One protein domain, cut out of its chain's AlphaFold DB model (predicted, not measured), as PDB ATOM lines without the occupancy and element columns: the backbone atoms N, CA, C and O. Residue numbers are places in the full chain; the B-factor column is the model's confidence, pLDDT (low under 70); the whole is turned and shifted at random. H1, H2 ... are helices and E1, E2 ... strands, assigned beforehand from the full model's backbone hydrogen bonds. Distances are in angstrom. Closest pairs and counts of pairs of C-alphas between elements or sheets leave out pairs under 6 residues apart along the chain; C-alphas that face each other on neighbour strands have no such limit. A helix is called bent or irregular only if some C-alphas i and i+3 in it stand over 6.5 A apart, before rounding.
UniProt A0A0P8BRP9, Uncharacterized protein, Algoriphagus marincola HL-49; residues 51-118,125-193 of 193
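This is residues 51 to 118 and 125 to 193 of the 193 residues of an uncharacterized protein of Algoriphagus marincola HL-49 (UniProt A0A0P8BRP9). Two sheets of three strands stand edge to edge, E2 of the first beside E5 of the second, and make a bent wall; H1 is over the first sheet, H4 over the second, and the two helices meet. H2 lies across one end of the long hairpin E2 and E3, and small H3 is over the second sheet on the face away from H4. The printed part has 137 residues, with four named helices and six named strands along the chain as E1 H1 H2 E2 E3 H3 E4 H4 E5 E6. The sheets run E1 E3 E2 and E4 E6 E5, both antiparallel; the class is mixed, helices and strands. The whole is compact, with a radius of gyration of the C-alphas of 15.2 A and spans of 45 by 31 by 27 A.

E1, residues 52 to 55, begins at C-alpha 52 (-14.496, -2.310, -5.684). H1 is residues 61 to 74, 20.3 A, and H2 residues 77 to 83. E2, residues 90 to 101, is 34.4 A long, and E3, residues 106 to 117, 34.5 A. H3 is residues 129 to 132 and E4 residues 142 to 147. H4, residues 150 to 164, is 20.7 A long and begins at C-alpha 150 (-3.185, 8.894, 5.261). E5, residues 171 to 180, is 28.6 A long; E6, residues 183 to 192, is 29.4 A long and ends at C-alpha 192 (-14.023, 15.000, -19.441).

E1 pairs with inner strand E3, with N 54 and O 107 at 2.7 A. E3 forms a hairpin with E2, with N 97 and O 110 at 2.8 A. E1, H1, H2 and E2 form a split strand-helix-strand unit, E3 lying between its two strands, with a right-handed crossover. H1 is over E3 at a height of 9.6 A over the sheet. H2 is over E2 and runs across the strands; C-alphas 81 and 92, the closest, are 4.9 A apart. The closest C-alphas of E2 and E5, Ile 96 and Arg 176, are 7.0 A apart. H3 is on the sheet E4 E6 E5, on the opposite face from H4. E4 pairs with E6, with N 147 and O 184 at 2.7 A. H4 is over E4 and E6 at a height of 8.1 A. H4 touches H1 with residues 150 to 154 alone, opposite ways at a steep tilt of 57 degrees; the closest C-alphas, Lys 66 and Pro 150, are 5.5 A apart. E5 and E6 are a hairpin, with N 178 and O 185 at 2.8 A. E4, H4 and E5 form a second split unit, with E6 between its strands and a right-handed crossover. In H1, H2 and H4 every O i to N i+4 pair is within hydrogen-bond range; H3 is too short for one.

The farthest C-alphas, Glu 88 and Lys 103, are 45.0 A apart. Residues 119 to 124 are not printed, and C-alphas 118 and 125 are 13.3 A apart across the cut. Of the links printed whole, none is long. Mean pLDDT of the printed part is 73.2; 53 residues are under 70, among them 51 to 75 and 94 to 112.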
ATOM      1  N   THR A  51     -11.805  -3.797  -9.090       50.38
ATOM      2  CA  THR A  51     -13.006  -2.968  -9.170       50.38
ATOM      3  C   THR A  51     -13.840  -3.181  -7.906       50.38
ATOM      4  O   THR A  51     -14.565  -4.170  -7.773       50.38
ATOM      5  N   ARG A  52     -13.740  -2.255  -6.947       59.75
ATOM      6  CA  ARG A  52     -14.496  -2.310  -5.684       59.75
ATOM      7  C   ARG A  52     -15.443  -1.130  -5.566       59.75
ATOM      8  O   ARG A  52     -15.008   0.013  -5.531       59.75
ATOM      9  N   VAL A  53     -16.736  -1.425  -5.439       57.22
ATOM     10  CA  VAL A  53     -17.783  -0.424  -5.198       57.22
ATOM     11  C   VAL A  53     -18.014  -0.278  -3.691       57.22
ATOM     12  O   VAL A  53     -18.274  -1.261  -2.998       57.22
ATOM     13  N   ILE A  54     -17.930   0.948  -3.191       61.59
ATOM     14  CA  ILE A  54     -18.104   1.349  -1.796       61.59
ATOM     15  C   ILE A  54     -19.363   2.210  -1.678       61.59
ATOM     16  O   ILE A  54     -19.589   3.112  -2.481       61.59
ATOM     17  N   ASP A  55     -20.186   1.922  -0.673       66.38
ATOM     18  CA  ASP A  55     -21.372   2.707  -0.311       66.38
ATOM     19  C   ASP A  55     -20.958   3.876   0.593       66.38
ATOM     20  O   ASP A  55     -20.533   3.669   1.735       66.38
ATOM     21  N   LEU A  56     -21.088   5.100   0.081       55.09
ATOM     22  CA  LEU A  56     -20.675   6.326   0.770       55.09
ATOM     23  C   LEU A  56     -21.592   6.689   1.945       55.09
ATOM     24  O   LEU A  56     -21.227   7.517   2.773       55.09
ATOM     25  N   ASN A  57     -22.753   6.040   2.080       69.88
ATOM     26  CA  ASN A  57     -23.590   6.194   3.273       69.88
ATOM     27  C   ASN A  57     -23.062   5.393   4.471       69.88
ATOM     28  O   ASN A  57     -23.533   5.580   5.593       69.88
ATOM     29  N   LYS A  58     -22.140   4.453   4.236       68.50
ATOM     30  CA  LYS A  58     -21.602   3.543   5.261       68.50
ATOM     31  C   LYS A  58     -20.142   3.805   5.590       68.50
ATOM     32  O   LYS A  58     -19.731   3.520   6.708       68.50
ATOM     33  N   TYR A  59     -19.384   4.315   4.627       60.84
ATOM     34  CA  TYR A  59     -17.959   4.579   4.760       60.84
ATOM     35  C   TYR A  59     -17.683   6.039   4.437       60.84
ATOM     36  O   TYR A  59     -18.118   6.537   3.397       60.84
ATOM     37  N   SER A  60     -16.958   6.720   5.325       65.62
ATOM     38  CA  SER A  60     -16.510   8.081   5.057       65.62
ATOM     39  C   SER A  60     -15.395   8.086   4.006       65.62
ATOM     40  O   SER A  60     -14.678   7.098   3.832       65.62
ATOM     41  N   LEU A  61     -15.201   9.221   3.328       56.94
ATOM     42  CA  LEU A  61     -14.056   9.415   2.425       56.94
ATOM     43  C   LEU A  61     -12.707   9.221   3.139       56.94
ATOM     44  O   LEU A  61     -11.737   8.787   2.524       56.94
ATOM     45  N   GLU A  62     -12.649   9.497   4.442       56.16
ATOM     46  CA  GLU A  62     -11.443   9.330   5.252       56.16
ATOM     47  C   GLU A  62     -11.121   7.849   5.513       56.16
ATOM     48  O   GLU A  62      -9.968   7.431   5.391       56.16
ATOM     49  N   ASP A  63     -12.138   7.030   5.800       62.59
ATOM     50  CA  ASP A  63     -11.978   5.575   5.951       62.59
ATOM     51  C   ASP A  63     -11.493   4.941   4.647       62.59
ATOM     52  O   ASP A  63     -10.586   4.108   4.628       62.59
ATOM     53  N   ILE A  64     -12.064   5.414   3.544       63.41
ATOM     54  CA  ILE A  64     -11.709   5.013   2.193       63.41
ATOM     55  C   ILE A  64     -10.241   5.351   1.877       63.41
ATOM     56  O   ILE A  64      -9.503   4.506   1.369       63.41
ATOM     57  N   ALA A  65      -9.778   6.556   2.222       59.78
ATOM     58  CA  ALA A  65      -8.386   6.964   2.024       59.78
ATOM     59  C   ALA A  65      -7.402   6.146   2.882       59.78
ATOM     60  O   ALA A  65      -6.315   5.786   2.417       59.78
ATOM     61  N   LYS A  66      -7.783   5.807   4.122       63.25
ATOM     62  CA  LYS A  66      -6.987   4.948   5.017       63.25
ATOM     63  C   LYS A  66      -6.832   3.538   4.450       63.25
ATOM     64  O   LYS A  66      -5.719   3.010   4.436       63.25
ATOM     65  N   GLU A  67      -7.914   2.958   3.940       64.94
ATOM     66  CA  GLU A  67      -7.898   1.630   3.318       64.94
ATOM     67  C   GLU A  67      -7.042   1.615   2.038       64.94
ATOM     68  O   GLU A  67      -6.242   0.700   1.821       64.94
ATOM     69  N   LEU A  68      -7.122   2.675   1.230       65.44
ATOM     70  CA  LEU A  68      -6.316   2.832   0.016       65.44
ATOM     71  C   LEU A  68      -4.820   2.916   0.320       65.44
ATOM     72  O   LEU A  68      -3.999   2.277  -0.340       65.44
ATOM     73  N   GLN A  69      -4.455   3.682   1.348       62.59
ATOM     74  CA  GLN A  69      -3.065   3.809   1.755       62.59
ATOM     75  C   GLN A  69      -2.508   2.494   2.307       62.59
ATOM     76  O   GLN A  69      -1.363   2.147   2.012       62.59
ATOM     77  N   ALA A  70      -3.293   1.772   3.111       65.44
ATOM     78  CA  ALA A  70      -2.910   0.451   3.596       65.44
ATOM     79  C   ALA A  70      -2.650  -0.498   2.418       65.44
ATOM     80  O   ALA A  70      -1.574  -1.085   2.337       65.44
ATOM     81  N   THR A  71      -3.564  -0.522   1.443       64.62
ATOM     82  CA  THR A  71      -3.423  -1.321   0.218       64.62
ATOM     83  C   THR A  71      -2.133  -0.976  -0.531       64.62
ATOM     84  O   THR A  71      -1.356  -1.863  -0.861       64.62
ATOM     85  N   LEU A  72      -1.839   0.312  -0.741       62.81
ATOM     86  CA  LEU A  72      -0.628   0.751  -1.448       62.81
ATOM     87  C   LEU A  72       0.683   0.390  -0.733       62.81
ATOM     88  O   LEU A  72       1.706   0.230  -1.401       62.81
ATOM     89  N   LYS A  73       0.673   0.289   0.603       64.81
ATOM     90  CA  LYS A  73       1.848  -0.102   1.404       64.81
ATOM     91  C   LYS A  73       2.143  -1.596   1.337       64.81
ATOM     92  O   LYS A  73       3.288  -1.986   1.539       64.81
ATOM     93  N   GLU A  74       1.130  -2.415   1.086       68.88
ATOM     94  CA  GLU A  74       1.265  -3.873   0.995       68.88
ATOM     95  C   GLU A  74       1.714  -4.342  -0.396       68.88
ATOM     96  O   GLU A  74       2.124  -5.491  -0.565       68.88
ATOM     97  N   VAL A  75       1.671  -3.457  -1.394       69.38
ATOM     98  CA  VAL A  75       2.091  -3.763  -2.761       69.38
ATOM     99  C   VAL A  75       3.611  -3.905  -2.841       69.38
ATOM    100  O   VAL A  75       4.368  -2.962  -2.617       69.38
ATOM    101  N   ASP A  76       4.052  -5.092  -3.249       78.31
ATOM    102  CA  ASP A  76       5.438  -5.362  -3.620       78.31
ATOM    103  C   ASP A  76       5.667  -4.982  -5.093       78.31
ATOM    104  O   ASP A  76       5.384  -5.752  -6.018       78.31
ATOM    105  N   TYR A  77       6.158  -3.759  -5.315       75.19
ATOM    106  CA  TYR A  77       6.404  -3.212  -6.654       75.19
ATOM    107  C   TYR A  77       7.527  -3.937  -7.410       75.19
ATOM    108  O   TYR A  77       7.513  -3.964  -8.640       75.19
ATOM    109  N   GLU A  78       8.481  -4.561  -6.710       75.62
ATOM    110  CA  GLU A  78       9.528  -5.359  -7.356       75.62
ATOM    111  C   GLU A  78       8.936  -6.650  -7.917       75.62
ATOM    112  O   GLU A  78       9.164  -6.996  -9.080       75.62
ATOM    113  N   LYS A  79       8.100  -7.325  -7.125       78.75
ATOM    114  CA  LYS A  79       7.365  -8.511  -7.569       78.75
ATOM    115  C   LYS A  79       6.368  -8.182  -8.684       78.75
ATOM    116  O   LYS A  79       6.226  -8.966  -9.625       78.75
ATOM    117  N   MET A  80       5.714  -7.022  -8.619       76.06
ATOM    118  CA  MET A  80       4.849  -6.519  -9.691       76.06
ATOM    119  C   MET A  80       5.637  -6.322 -10.993       76.06
ATOM    120  O   MET A  80       5.243  -6.862 -12.026       76.06
ATOM    121  N   ALA A  81       6.783  -5.637 -10.942       75.88
ATOM    122  CA  ALA A  81       7.641  -5.420 -12.107       75.88
ATOM    123  C   ALA A  81       8.140  -6.737 -12.726       75.88
ATOM    124  O   ALA A  81       8.155  -6.875 -13.951       75.88
ATOM    125  N   GLN A  82       8.492  -7.722 -11.890       79.88
ATOM    126  CA  GLN A  82       8.875  -9.063 -12.345       79.88
ATOM    127  C   GLN A  82       7.725  -9.769 -13.069       79.88
ATOM    128  O   GLN A  82       7.925 -10.296 -14.162       79.88
ATOM    129  N   ARG A  83       6.513  -9.754 -12.497       83.06
ATOM    130  CA  ARG A  83       5.325 -10.368 -13.110       83.06
ATOM    131  C   ARG A  83       4.950  -9.699 -14.433       83.06
ATOM    132  O   ARG A  83       4.573 -10.389 -15.373       83.06
ATOM    133  N   MET A  84       5.066  -8.375 -14.510       77.62
ATOM    134  CA  MET A  84       4.802  -7.597 -15.725       77.62
ATOM    135  C   MET A  84       5.893  -7.755 -16.799       77.62
ATOM    136  O   MET A  84       5.709  -7.297 -17.923       77.62
ATOM    137  N   GLY A  85       7.028  -8.391 -16.480       83.56
ATOM    138  CA  GLY A  85       8.136  -8.576 -17.420       83.56
ATOM    139  C   GLY A  85       8.819  -7.265 -17.812       83.56
ATOM    140  O   GLY A  85       9.244  -7.111 -18.959       83.56
ATOM    141  N   LEU A  86       8.896  -6.302 -16.889       81.56
ATOM    142  CA  LEU A  86       9.452  -4.983 -17.179       81.56
ATOM    143  C   LEU A  86      10.973  -5.035 -17.385       81.56
ATOM    144  O   LEU A  86      11.694  -5.763 -16.702       81.56
ATOM    145  N   ALA A  87      11.468  -4.220 -18.319       82.12
ATOM    146  CA  ALA A  87      12.897  -4.016 -18.530       82.12
ATOM    147  C   ALA A  87      13.547  -3.303 -17.329       82.12
ATOM    148  O   ALA A  87      12.882  -2.588 -16.583       82.12
ATOM    149  N   GLU A  88      14.867  -3.440 -17.157       81.62
ATOM    150  CA  GLU A  88      15.593  -2.874 -16.003       81.62
ATOM    151  C   GLU A  88      15.455  -1.351 -15.862       81.62
ATOM    152  O   GLU A  88      15.518  -0.819 -14.750       81.62
ATOM    153  N   ASN A  89      15.260  -0.646 -16.978       80.75
ATOM    154  CA  ASN A  89      15.043   0.798 -17.022       80.75
ATOM    155  C   ASN A  89      13.584   1.206 -16.774       80.75
ATOM    156  O   ASN A  89      13.295   2.395 -16.837       80.75
ATOM    157  N   MET A  90      12.680   0.265 -16.507       76.44
ATOM    158  CA  MET A  90      11.273   0.520 -16.210       76.44
ATOM    159  C   MET A  90      10.953   0.180 -14.753       76.44
ATOM    160  O   MET A  90      11.580  -0.685 -14.141       76.44
ATOM    161  N   GLU A  91       9.988   0.887 -14.179       78.75
ATOM    162  CA  GLU A  91       9.436   0.624 -12.853       78.75
ATOM    163  C   GLU A  91       7.928   0.411 -12.939       78.75
ATOM    164  O   GLU A  91       7.240   1.070 -13.723       78.75
ATOM    165  N   ALA A  92       7.436  -0.534 -12.140       76.62
ATOM    166  CA  ALA A  92       6.012  -0.765 -11.981       76.62
ATOM    167  C   ALA A  92       5.438   0.233 -10.978       76.62
ATOM    168  O   ALA A  92       6.084   0.578  -9.987       76.62
ATOM    169  N   TYR A  93       4.206   0.658 -11.213       71.62
ATOM    170  CA  TYR A  93       3.423   1.406 -10.248       71.62
ATOM    171  C   TYR A  93       1.965   0.960 -10.312       71.62
ATOM    172  O   TYR A  93       1.496   0.441 -11.324       71.62
ATOM    173  N   LEU A  94       1.254   1.161  -9.209       67.19
ATOM    174  CA  LEU A  94      -0.176   0.921  -9.134       67.19
ATOM    175  C   LEU A  94      -0.878   2.266  -9.296       67.19
ATOM    176  O   LEU A  94      -0.680   3.172  -8.488       67.19
ATOM    177  N   GLU A  95      -1.665   2.407 -10.351       63.06
ATOM    178  CA  GLU A  95      -2.597   3.516 -10.491       63.06
ATOM    179  C   GLU A  95      -3.902   3.129  -9.801       63.06
ATOM    180  O   GLU A  95      -4.419   2.044 -10.047       63.06
ATOM    181  N   ILE A  96      -4.441   3.992  -8.940       64.44
ATOM    182  CA  ILE A  96      -5.759   3.769  -8.344       64.44
ATOM    183  C   ILE A  96      -6.655   4.947  -8.699       64.44
ATOM    184  O   ILE A  96      -6.415   6.065  -8.254       64.44
ATOM    185  N   ASN A  97      -7.691   4.667  -9.481       60.66
ATOM    186  CA  ASN A  97      -8.717   5.620  -9.871       60.66
ATOM    187  C   ASN A  97      -9.909   5.511  -8.913       60.66
ATOM    188  O   ASN A  97     -10.355   4.406  -8.592       60.66
ATOM    189  N   LEU A  98     -10.433   6.657  -8.476       62.59
ATOM    190  CA  LEU A  98     -11.627   6.754  -7.642       62.59
ATOM    191  C   LEU A  98     -12.768   7.391  -8.438       62.59
ATOM    192  O   LEU A  98     -12.760   8.587  -8.699       62.59
ATOM    193  N   LEU A  99     -13.774   6.595  -8.792       60.84
ATOM    194  CA  LEU A  99     -14.972   7.063  -9.486       60.84
ATOM    195  C   LEU A  99     -16.114   7.277  -8.493       60.84
ATOM    196  O   LEU A  99     -16.684   6.315  -7.979       60.84
ATOM    197  N   VAL A 100     -16.486   8.529  -8.247       59.78
ATOM    198  CA  VAL A 100     -17.604   8.873  -7.360       59.78
ATOM    199  C   VAL A 100     -18.889   9.048  -8.170       59.78
ATOM    200  O   VAL A 100     -18.952   9.824  -9.117       59.78
ATOM    201  N   ASN A 101     -19.943   8.327  -7.792       64.25
ATOM    202  CA  ASN A 101     -21.295   8.489  -8.313       64.25
ATOM    203  C   ASN A 101     -22.204   9.026  -7.207       64.25
ATOM    204  O   ASN A 101     -22.786   8.266  -6.431       64.25
ATOM    205  N   GLU A 102     -22.359  10.344  -7.169       55.41
ATOM    206  CA  GLU A 102     -23.152  11.038  -6.151       55.41
ATOM    207  C   GLU A 102     -24.643  10.689  -6.215       55.41
ATOM    208  O   GLU A 102     -25.298  10.540  -5.187       55.41
ATOM    209  N   LYS A 103     -25.202  10.470  -7.413       59.28
ATOM    210  CA  LYS A 103     -26.622  10.094  -7.561       59.28
ATOM    211  C   LYS A 103     -26.932   8.751  -6.909       59.28
ATOM    212  O   LYS A 103     -28.037   8.546  -6.417       59.28
ATOM    213  N   LYS A 104     -25.969   7.830  -6.949       63.44
ATOM    214  CA  LYS A 104     -26.077   6.504  -6.338       63.44
ATOM    215  C   LYS A 104     -25.439   6.434  -4.951       63.44
ATOM    216  O   LYS A 104     -25.585   5.405  -4.306       63.44
ATOM    217  N   GLN A 105     -24.776   7.504  -4.501       59.94
ATOM    218  CA  GLN A 105     -24.003   7.550  -3.256       59.94
ATOM    219  C   GLN A 105     -22.973   6.410  -3.176       59.94
ATOM    220  O   GLN A 105     -22.831   5.737  -2.158       59.94
ATOM    221  N   THR A 106     -22.259   6.165  -4.278       58.06
ATOM    222  CA  THR A 106     -21.244   5.104  -4.361       58.06
ATOM    223  C   THR A 106     -19.914   5.640  -4.855       58.06
ATOM    224  O   THR A 106     -19.894   6.474  -5.754       58.06
ATOM    225  N   ALA A 107     -18.813   5.090  -4.362       55.28
ATOM    226  CA  ALA A 107     -17.466   5.304  -4.872       55.28
ATOM    227  C   ALA A 107     -16.909   3.990  -5.427       55.28
ATOM    228  O   ALA A 107     -17.095   2.949  -4.813       55.28
ATOM    229  N   THR A 108     -16.241   4.004  -6.575       61.47
ATOM    230  CA  THR A 108     -15.611   2.812  -7.156       61.47
ATOM    231  C   THR A 108     -14.111   3.008  -7.225       61.47
ATOM    232  O   THR A 108     -13.648   3.961  -7.841       61.47
ATOM    233  N   PHE A 109     -13.368   2.091  -6.619       62.12
ATOM    234  CA  PHE A 109     -11.926   1.996  -6.776       62.12
ATOM    235  C   PHE A 109     -11.613   1.110  -7.959       62.12
ATOM    236  O   PHE A 109     -12.184   0.030  -8.067       62.12
ATOM    237  N   ILE A 110     -10.720   1.573  -8.823       64.31
ATOM    238  CA  ILE A 110     -10.180   0.798  -9.931       64.31
ATOM    239  C   ILE A 110      -8.669   0.873  -9.803       64.31
ATOM    240  O   ILE A 110      -8.085   1.932 -10.032       64.31
ATOM    241  N   ALA A 111      -8.043  -0.232  -9.404       62.91
ATOM    242  CA  ALA A 111      -6.591  -0.324  -9.380       62.91
ATOM    243  C   ALA A 111      -6.088  -0.967 -10.675       62.91
ATOM    244  O   ALA A 111      -6.517  -2.063 -11.037       62.91
ATOM    245  N   THR A 112      -5.156  -0.296 -11.340       69.12
ATOM    246  CA  THR A 112      -4.553  -0.732 -12.594       69.12
ATOM    247  C   THR A 112      -3.043  -0.763 -12.432       69.12
ATOM    248  O   THR A 112      -2.423   0.209 -12.004       69.12
ATOM    249  N   GLU A 113      -2.433  -1.885 -12.790       72.94
ATOM    250  CA  GLU A 113      -0.978  -2.003 -12.822       72.94
ATOM    251  C   GLU A 113      -0.434  -1.324 -14.074       72.94
ATOM    252  O   GLU A 113      -0.916  -1.553 -15.183       72.94
ATOM    253  N   GLN A 114       0.570  -0.477 -13.888       74.56
ATOM    254  CA  GLN A 114       1.156   0.341 -14.936       74.56
ATOM    255  C   GLN A 114       2.680   0.323 -14.839       74.56
ATOM    256  O   GLN A 114       3.267  -0.109 -13.845       74.56
ATOM    257  N   SER A 115       3.341   0.789 -15.896       75.44
ATOM    258  CA  SER A 115       4.798   0.870 -15.952       75.44
ATOM    259  C   SER A 115       5.259   2.188 -16.543       75.44
ATOM    260  O   SER A 115       4.643   2.690 -17.481       75.44
ATOM    261  N   ARG A 116       6.378   2.715 -16.049       74.31
ATOM    262  CA  ARG A 116       7.036   3.899 -16.616       74.31
ATOM    263  C   ARG A 116       8.548   3.736 -16.635       74.31
ATOM    264  O   ARG A 116       9.093   2.900 -15.919       74.31
ATOM    265  N   GLU A 117       9.239   4.548 -17.427       75.81
ATOM    266  CA  GLU A 117      10.700   4.612 -17.358       75.81
ATOM    267  C   GLU A 117      11.159   5.156 -15.998       75.81
ATOM    268  O   GLU A 117      10.627   6.144 -15.488       75.81
ATOM    269  N   LYS A 118      12.189   4.528 -15.422       73.81
ATOM    270  CA  LYS A 118      12.831   4.996 -14.196       73.81
ATOM    271  C   LYS A 118      13.430   6.386 -14.424       73.81
ATOM    272  O   LYS A 118      14.143   6.591 -15.415       73.81
ATOM    273  N   VAL A 125      15.862  17.520 -13.720       49.44
ATOM    274  CA  VAL A 125      14.928  18.112 -14.665       49.44
ATOM    275  C   VAL A 125      13.901  18.817 -13.800       49.44
ATOM    276  O   VAL A 125      13.436  18.267 -12.800       49.44
ATOM    277  N   LEU A 126      13.632  20.075 -14.133       50.16
ATOM    278  CA  LEU A 126      12.485  20.813 -13.630       50.16
ATOM    279  C   LEU A 126      11.243  20.056 -14.105       50.16
ATOM    280  O   LEU A 126      10.710  20.369 -15.162       50.16
ATOM    281  N   GLN A 127      10.868  18.999 -13.382       67.19
ATOM    282  CA  GLN A 127       9.727  18.178 -13.752       67.19
ATOM    283  C   GLN A 127       8.478  19.048 -13.677       67.19
ATOM    284  O   GLN A 127       8.269  19.751 -12.676       67.19
ATOM    285  N   THR A 128       7.674  19.016 -14.736       83.88
ATOM    286  CA  THR A 128       6.334  19.607 -14.708       83.88
ATOM    287  C   THR A 128       5.473  18.842 -13.709       83.88
ATOM    288  O   THR A 128       5.827  17.747 -13.262       83.88
ATOM    289  N   ASP A 129       4.354  19.430 -13.304       85.31
ATOM    290  CA  ASP A 129       3.435  18.722 -12.417       85.31
ATOM    291  C   ASP A 129       2.842  17.488 -13.104       85.31
ATOM    292  O   ASP A 129       2.770  16.445 -12.461       85.31
ATOM    293  N   ASP A 130       2.618  17.536 -14.421       84.75
ATOM    294  CA  ASP A 130       2.353  16.351 -15.247       84.75
ATOM    295  C   ASP A 130       3.376  15.240 -15.016       84.75
ATOM    296  O   ASP A 130       3.025  14.164 -14.533       84.75
ATOM    297  N   GLU A 131       4.660  15.513 -15.245       84.00
ATOM    298  CA  GLU A 131       5.713  14.506 -15.092       84.00
ATOM    299  C   GLU A 131       5.812  13.989 -13.646       84.00
ATOM    300  O   GLU A 131       5.984  12.790 -13.404       84.00
ATOM    301  N   LYS A 132       5.655  14.874 -12.653       83.25
ATOM    302  CA  LYS A 132       5.656  14.502 -11.226       83.25
ATOM    303  C   LYS A 132       4.472  13.627 -10.840       83.25
ATOM    304  O   LYS A 132       4.595  12.860  -9.878       83.25
ATOM    305  N   CYS A 133       3.358  13.782 -11.540       84.38
ATOM    306  CA  CYS A 133       2.132  13.023 -11.373       84.38
ATOM    307  C   CYS A 133       2.081  11.798 -12.297       84.38
ATOM    308  O   CYS A 133       1.099  11.063 -12.273       84.38
ATOM    309  N   GLY A 134       3.141  11.529 -13.067       80.31
ATOM    310  CA  GLY A 134       3.221  10.389 -13.982       80.31
ATOM    311  C   GLY A 134       2.406  10.556 -15.268       80.31
ATOM    312  O   GLY A 134       2.042   9.551 -15.866       80.31
ATOM    313  N   GLY A 135       2.072  11.788 -15.647       79.69
ATOM    314  CA  GLY A 135       1.469  12.148 -16.932       79.69
ATOM    315  C   GLY A 135       2.478  12.734 -17.924       79.69
ATOM    316  O   GLY A 135       3.640  12.988 -17.589       79.69
ATOM    317  N   GLU A 136       2.016  12.953 -19.151       84.06
ATOM    318  CA  GLU A 136       2.748  13.666 -20.197       84.06
ATOM    319  C   GLU A 136       2.516  15.180 -20.090       84.06
ATOM    320  O   GLU A 136       1.484  15.644 -19.613       84.06
ATOM    321  N   ASN A 137       3.486  15.983 -20.535       82.12
ATOM    322  CA  ASN A 137       3.362  17.440 -20.495       82.12
ATOM    323  C   ASN A 137       2.138  17.914 -21.303       82.12
ATOM    324  O   ASN A 137       2.090  17.720 -22.519       82.12
ATOM    325  N   GLY A 138       1.189  18.570 -20.632       83.00
ATOM    326  CA  GLY A 138      -0.095  18.985 -21.203       83.00
ATOM    327  C   GLY A 138      -1.298  18.165 -20.726       83.00
ATOM    328  O   GLY A 138      -2.422  18.533 -21.060       83.00
ATOM    329  N   ASP A 139      -1.089  17.122 -19.918       83.00
ATOM    330  CA  ASP A 139      -2.158  16.315 -19.312       83.00
ATOM    331  C   ASP A 139      -2.991  17.077 -18.265       83.00
ATOM    332  O   ASP A 139      -4.064  16.610 -17.866       83.00
ATOM    333  N   GLY A 140      -2.508  18.237 -17.812       89.44
ATOM    334  CA  GLY A 140      -3.231  19.143 -16.922       89.44
ATOM    335  C   GLY A 140      -3.155  18.768 -15.443       89.44
ATOM    336  O   GLY A 140      -3.950  19.271 -14.648       89.44
ATOM    337  N   TRP A 141      -2.223  17.901 -15.049       92.19
ATOM    338  CA  TRP A 141      -2.009  17.549 -13.653       92.19
ATOM    339  C   TRP A 141      -1.454  18.718 -12.853       92.19
ATOM    340  O   TRP A 141      -0.518  19.407 -13.258       92.19
ATOM    341  N   SER A 142      -1.989  18.874 -11.649       91.38
ATOM    342  CA  SER A 142      -1.441  19.744 -10.617       91.38
ATOM    343  C   SER A 142      -0.973  18.900  -9.439       91.38
ATOM    344  O   SER A 142      -1.698  18.009  -8.990       91.38
ATOM    345  N   VAL A 143       0.220  19.185  -8.909       91.12
ATOM    346  CA  VAL A 143       0.640  18.608  -7.627       91.12
ATOM    347  C   VAL A 143      -0.076  19.363  -6.514       91.12
ATOM    348  O   VAL A 143       0.145  20.557  -6.333       91.12
ATOM    349  N   LEU A 144      -0.922  18.657  -5.771       89.50
ATOM    350  CA  LEU A 144      -1.736  19.231  -4.703       89.50
ATOM    351  C   LEU A 144      -0.972  19.246  -3.378       89.50
ATOM    352  O   LEU A 144      -0.894  20.283  -2.728       89.50
ATOM    353  N   ASP A 145      -0.354  18.120  -3.005       89.75
ATOM    354  CA  ASP A 145       0.474  18.046  -1.796       89.75
ATOM    355  C   ASP A 145       1.478  16.875  -1.823       89.75
ATOM    356  O   ASP A 145       1.393  15.965  -2.654       89.75
ATOM    357  N   ASN A 146       2.441  16.880  -0.898       85.62
ATOM    358  CA  ASN A 146       3.298  15.741  -0.579       85.62
ATOM    359  C   ASN A 146       3.069  15.322   0.882       85.62
ATOM    360  O   ASN A 146       3.463  16.006   1.824       85.62
ATOM    361  N   CYS A 147       2.480  14.148   1.057       76.75
ATOM    362  CA  CYS A 147       2.002  13.605   2.312       76.75
ATOM    363  C   CYS A 147       2.876  12.484   2.875       76.75
ATOM    364  O   CYS A 147       3.486  11.700   2.151       76.75
ATOM    365  N   PHE A 148       2.863  12.360   4.202       77.25
ATOM    366  CA  PHE A 148       3.554  11.292   4.939       77.25
ATOM    367  C   PHE A 148       2.594  10.450   5.803       77.25
ATOM    368  O   PHE A 148       3.013   9.492   6.450       77.25
ATOM    369  N   SER A 149       1.301  10.786   5.806       69.19
ATOM    370  CA  SER A 149       0.236  10.121   6.565       69.19
ATOM    371  C   SER A 149      -1.035  10.000   5.710       69.19
ATOM    372  O   SER A 149      -1.180  10.741   4.736       69.19
ATOM    373  N   PRO A 150      -1.937   9.047   6.014       62.81
ATOM    374  CA  PRO A 150      -3.185   8.894   5.261       62.81
ATOM    375  C   PRO A 150      -4.129  10.079   5.467       62.81
ATOM    376  O   PRO A 150      -4.748  10.520   4.505       62.81
ATOM    377  N   ASP A 151      -4.166  10.645   6.675       68.44
ATOM    378  CA  ASP A 151      -4.988  11.822   6.975       68.44
ATOM    379  C   ASP A 151      -4.581  13.014   6.091       68.44
ATOM    380  O   ASP A 151      -5.439  13.660   5.503       68.44
ATOM    381  N   CYS A 152      -3.276  13.213   5.859       76.00
ATOM    382  CA  CYS A 152      -2.792  14.217   4.907       76.00
ATOM    383  C   CYS A 152      -3.280  13.944   3.478       76.00
ATOM    384  O   CYS A 152      -3.626  14.877   2.764       76.00
ATOM    385  N   VAL A 153      -3.324  12.679   3.035       72.88
ATOM    386  CA  VAL A 153      -3.805  12.346   1.682       72.88
ATOM    387  C   VAL A 153      -5.284  12.704   1.537       72.88
ATOM    388  O   VAL A 153      -5.661  13.297   0.532       72.88
ATOM    389  N   ALA A 154      -6.105  12.379   2.538       74.19
ATOM    390  CA  ALA A 154      -7.521  12.737   2.544       74.19
ATOM    391  C   ALA A 154      -7.716  14.262   2.549       74.19
ATOM    392  O   ALA A 154      -8.469  14.786   1.729       74.19
ATOM    393  N   GLU A 155      -6.992  14.977   3.414       69.25
ATOM    394  CA  GLU A 155      -7.010  16.443   3.474       69.25
ATOM    395  C   GLU A 155      -6.574  17.074   2.146       69.25
ATOM    396  O   GLU A 155      -7.231  17.993   1.663       69.25
ATOM    397  N   ALA A 156      -5.528  16.546   1.507       77.81
ATOM    398  CA  ALA A 156      -5.033  17.031   0.222       77.81
ATOM    399  C   ALA A 156      -6.020  16.781  -0.929       77.81
ATOM    400  O   ALA A 156      -6.135  17.617  -1.823       77.81
ATOM    401  N   ILE A 157      -6.755  15.663  -0.916       74.31
ATOM    402  CA  ILE A 157      -7.814  15.397  -1.903       74.31
ATOM    403  C   ILE A 157      -8.980  16.367  -1.703       74.31
ATOM    404  O   ILE A 157      -9.450  16.951  -2.676       74.31
ATOM    405  N   LEU A 158      -9.428  16.575  -0.462       76.00
ATOM    406  CA  LEU A 158     -10.532  17.492  -0.159       76.00
ATOM    407  C   LEU A 158     -10.169  18.941  -0.509       76.00
ATOM    408  O   LEU A 158     -10.890  19.593  -1.258       76.00
ATOM    409  N   ALA A 159      -9.007  19.412  -0.053       73.06
ATOM    410  CA  ALA A 159      -8.502  20.739  -0.393       73.06
ATOM    411  C   ALA A 159      -8.256  20.886  -1.904       73.06
ATOM    412  O   ALA A 159      -8.497  21.945  -2.481       73.06
ATOM    413  N   GLY A 160      -7.811  19.813  -2.561       78.38
ATOM    414  CA  GLY A 160      -7.657  19.754  -4.007       78.38
ATOM    415  C   GLY A 160      -8.981  19.860  -4.756       78.38
ATOM    416  O   GLY A 160      -9.044  20.556  -5.764       78.38
ATOM    417  N   ALA A 161     -10.046  19.223  -4.266       74.88
ATOM    418  CA  ALA A 161     -11.387  19.349  -4.832       74.88
ATOM    419  C   ALA A 161     -11.899  20.790  -4.730       74.88
ATOM    420  O   ALA A 161     -12.388  21.330  -5.722       74.88
ATOM    421  N   ASP A 162     -11.691  21.439  -3.584       75.44
ATOM    422  CA  ASP A 162     -12.028  22.853  -3.396       75.44
ATOM    423  C   ASP A 162     -11.210  23.762  -4.332       75.44
ATOM    424  O   ASP A 162     -11.749  24.691  -4.936       75.44
ATOM    425  N   GLN A 163      -9.911  23.483  -4.490       83.25
ATOM    426  CA  GLN A 163      -9.012  24.253  -5.352       83.25
ATOM    427  C   GLN A 163      -9.353  24.103  -6.839       83.25
ATOM    428  O   GLN A 163      -9.327  25.087  -7.581       83.25
ATOM    429  N   LEU A 164      -9.630  22.879  -7.291       80.19
ATOM    430  CA  LEU A 164     -10.010  22.598  -8.675       80.19
ATOM    431  C   LEU A 164     -11.425  23.129  -8.959       80.19
ATOM    432  O   LEU A 164     -11.715  23.538 -10.085       80.19
ATOM    433  N   GLY A 165     -12.282  23.192  -7.940       80.19
ATOM    434  CA  GLY A 165     -13.665  23.651  -8.010       80.19
ATOM    435  C   GLY A 165     -14.609  22.603  -8.596       80.19
ATOM    436  O   GLY A 165     -14.174  21.585  -9.138       80.19
ATOM    437  N   GLU A 166     -15.913  22.877  -8.543       81.00
ATOM    438  CA  GLU A 166     -16.931  21.951  -9.055       81.00
ATOM    439  C   GLU A 166     -16.699  21.631 -10.546       81.00
ATOM    440  O   GLU A 166     -16.408  22.543 -11.337       81.00
ATOM    441  N   PRO A 167     -16.762  20.350 -10.950       77.94
ATOM    442  CA  PRO A 167     -16.695  19.975 -12.355       77.94
ATOM    443  C   PRO A 167     -17.966  20.409 -13.103       77.94
ATOM    444  O   PRO A 167     -19.070  20.388 -12.557       77.94
ATOM    445  N   GLY A 168     -17.810  20.821 -14.363       76.56
ATOM    446  CA  GLY A 168     -18.924  21.137 -15.251       76.56
ATOM    447  C   GLY A 168     -19.727  19.909 -15.697       76.56
ATOM    448  O   GLY A 168     -19.458  18.767 -15.330       76.56
ATOM    449  N   ASN A 169     -20.746  20.140 -16.534       80.88
ATOM    450  CA  ASN A 169     -21.506  19.045 -17.143       80.88
ATOM    451  C   ASN A 169     -20.599  18.217 -18.059       80.88
ATOM    452  O   ASN A 169     -20.158  18.722 -19.089       80.88
ATOM    453  N   GLY A 170     -20.420  16.943 -17.713       75.31
ATOM    454  CA  GLY A 170     -19.536  16.040 -18.446       75.31
ATOM    455  C   GLY A 170     -18.058  16.207 -18.082       75.31
ATOM    456  O   GLY A 170     -17.175  15.925 -18.886       75.31
ATOM    457  N   GLU A 171     -17.776  16.732 -16.890       76.88
ATOM    458  CA  GLU A 171     -16.434  16.771 -16.326       76.88
ATOM    459  C   GLU A 171     -16.391  15.999 -15.003       76.88
ATOM    460  O   GLU A 171     -17.384  15.885 -14.280       76.88
ATOM    461  N   CYS A 172     -15.214  15.478 -14.679       75.88
ATOM    462  CA  CYS A 172     -14.918  14.755 -13.455       75.88
ATOM    463  C   CYS A 172     -13.628  15.301 -12.837       75.88
ATOM    464  O   CYS A 172     -12.721  15.749 -13.543       75.88
ATOM    465  N   LEU A 173     -13.534  15.240 -11.508       78.44
ATOM    466  CA  LEU A 173     -12.267  15.430 -10.809       78.44
ATOM    467  C   LEU A 173     -11.490  14.113 -10.829       78.44
ATOM    468  O   LEU A 173     -11.998  13.081 -10.394       78.44
ATOM    469  N   ASP A 174     -10.267  14.167 -11.339       86.69
ATOM    470  CA  ASP A 174      -9.340  13.044 -11.428       86.69
ATOM    471  C   ASP A 174      -8.211  13.274 -10.420       86.69
ATOM    472  O   ASP A 174      -7.445  14.232 -10.547       86.69
ATOM    473  N   PHE A 175      -8.147  12.425  -9.391       83.00
ATOM    474  CA  PHE A 175      -7.128  12.479  -8.347       83.00
ATOM    475  C   PHE A 175      -6.225  11.261  -8.429       83.00
ATOM    476  O   PHE A 175      -6.689  10.123  -8.468       83.00
ATOM    477  N   ARG A 176      -4.918  11.503  -8.351       82.62
ATOM    478  CA  ARG A 176      -3.894  10.465  -8.417       82.62
ATOM    479  C   ARG A 176      -2.978  10.537  -7.207       82.62
ATOM    480  O   ARG A 176      -2.463  11.596  -6.854       82.62
ATOM    481  N   VAL A 177      -2.736   9.383  -6.596       79.88
ATOM    482  CA  VAL A 177      -1.846   9.235  -5.441       79.88
ATOM    483  C   VAL A 177      -0.586   8.496  -5.886       79.88
ATOM    484  O   VAL A 177      -0.637   7.328  -6.251       79.88
ATOM    485  N   VAL A 178       0.555   9.184  -5.876       78.94
ATOM    486  CA  VAL A 178       1.845   8.676  -6.362       78.94
ATOM    487  C   VAL A 178       2.758   8.355  -5.180       78.94
ATOM    488  O   VAL A 178       3.126   9.240  -4.408       78.94
ATOM    489  N   GLY A 179       3.167   7.094  -5.042       67.38
ATOM    490  CA  GLY A 179       4.154   6.680  -4.042       67.38
ATOM    491  C   GLY A 179       5.561   7.200  -4.366       67.38
ATOM    492  O   GLY A 179       6.037   7.076  -5.492       67.38
ATOM    493  N   LEU A 180       6.237   7.778  -3.374       71.00
ATOM    494  CA  LEU A 180       7.628   8.227  -3.437       71.00
ATOM    495  C   LEU A 180       8.469   7.487  -2.388       71.00
ATOM    496  O   LEU A 180       7.972   7.043  -1.360       71.00
ATOM    497  N   LEU A 181       9.787   7.458  -2.596       56.44
ATOM    498  CA  LEU A 181      10.759   6.819  -1.694       56.44
ATOM    499  C   LEU A 181      10.677   7.293  -0.230       56.44
ATOM    500  O   LEU A 181      11.035   6.551   0.678       56.44
ATOM    501  N   VAL A 182      10.228   8.529   0.003       71.00
ATOM    502  CA  VAL A 182      10.110   9.123   1.345       71.00
ATOM    503  C   VAL A 182       8.693   9.564   1.693       71.00
ATOM    504  O   VAL A 182       8.510  10.147   2.750       71.00
ATOM    505  N   GLY A 183       7.685   9.308   0.860       73.19
ATOM    506  CA  GLY A 183       6.338   9.817   1.113       73.19
ATOM    507  C   GLY A 183       5.364   9.508  -0.011       73.19
ATOM    508  O   GLY A 183       5.577   8.611  -0.816       73.19
ATOM    509  N   ILE A 184       4.283  10.261  -0.066       77.44
ATOM    510  CA  ILE A 184       3.205  10.124  -1.036       77.44
ATOM    511  C   ILE A 184       2.987  11.495  -1.655       77.44
ATOM    512  O   ILE A 184       3.043  12.499  -0.961       77.44
ATOM    513  N   ARG A 185       2.731  11.567  -2.949       87.62
ATOM    514  CA  ARG A 185       2.321  12.794  -3.621       87.62
ATOM    515  C   ARG A 185       0.874  12.668  -4.046       87.62
ATOM    516  O   ARG A 185       0.495  11.649  -4.611       87.62
ATOM    517  N   VAL A 186       0.088  13.700  -3.787       83.19
ATOM    518  CA  VAL A 186      -1.295  13.795  -4.242       83.19
ATOM    519  C   VAL A 186      -1.337  14.761  -5.412       83.19
ATOM    520  O   VAL A 186      -0.785  15.860  -5.350       83.19
ATOM    521  N   CYS A 187      -1.966  14.322  -6.487       89.12
ATOM    522  CA  CYS A 187      -2.136  15.049  -7.727       89.12
ATOM    523  C   CYS A 187      -3.617  15.140  -8.064       89.12
ATOM    524  O   CYS A 187      -4.380  14.238  -7.717       89.12
ATOM    525  N   GLY A 188      -4.015  16.195  -8.763       88.94
ATOM    526  CA  GLY A 188      -5.392  16.358  -9.207       88.94
ATOM    527  C   GLY A 188      -5.508  17.154 -10.496       88.94
ATOM    528  O   GLY A 188      -4.638  17.969 -10.810       88.94
ATOM    529  N   ARG A 189      -6.588  16.909 -11.235       89.00
ATOM    530  CA  ARG A 189      -6.998  17.670 -12.421       89.00
ATOM    531  C   ARG A 189      -8.505  17.543 -12.660       89.00
ATOM    532  O   ARG A 189      -9.180  16.745 -12.014       89.00
ATOM    533  N   LYS A 190      -9.020  18.310 -13.621       87.62
ATOM    534  CA  LYS A 190     -10.338  18.073 -14.226       87.62
ATOM    535  C   LYS A 190     -10.166  17.374 -15.565       87.62
ATOM    536  O   LYS A 190      -9.280  17.746 -16.332       87.62
ATOM    537  N   ILE A 191     -11.017  16.394 -15.834       84.69
ATOM    538  CA  ILE A 191     -11.082  15.671 -17.108       84.69
ATOM    539  C   ILE A 191     -12.520  15.621 -17.611       84.69
ATOM    540  O   ILE A 191     -13.448  15.803 -16.828       84.69
ATOM    541  N   GLU A 192     -12.705  15.319 -18.891       80.06
ATOM    542  CA  GLU A 192     -14.023  15.000 -19.441       80.06
ATOM    543  C   GLU A 192     -14.471  13.583 -19.034       80.06
ATOM    544  O   GLU A 192     -13.662  12.650 -18.993       80.06
ATOM    545  N   CYS A 193     -15.767  13.432 -18.751       71.94
ATOM    546  CA  CYS A 193     -16.476  12.181 -18.482       71.94
ATOM    547  C   CYS A 193     -17.957  12.287 -18.921       71.94
ATOM    548  O   CYS A 193     -18.596  11.228 -19.065       71.94
TER     549      CYS A 193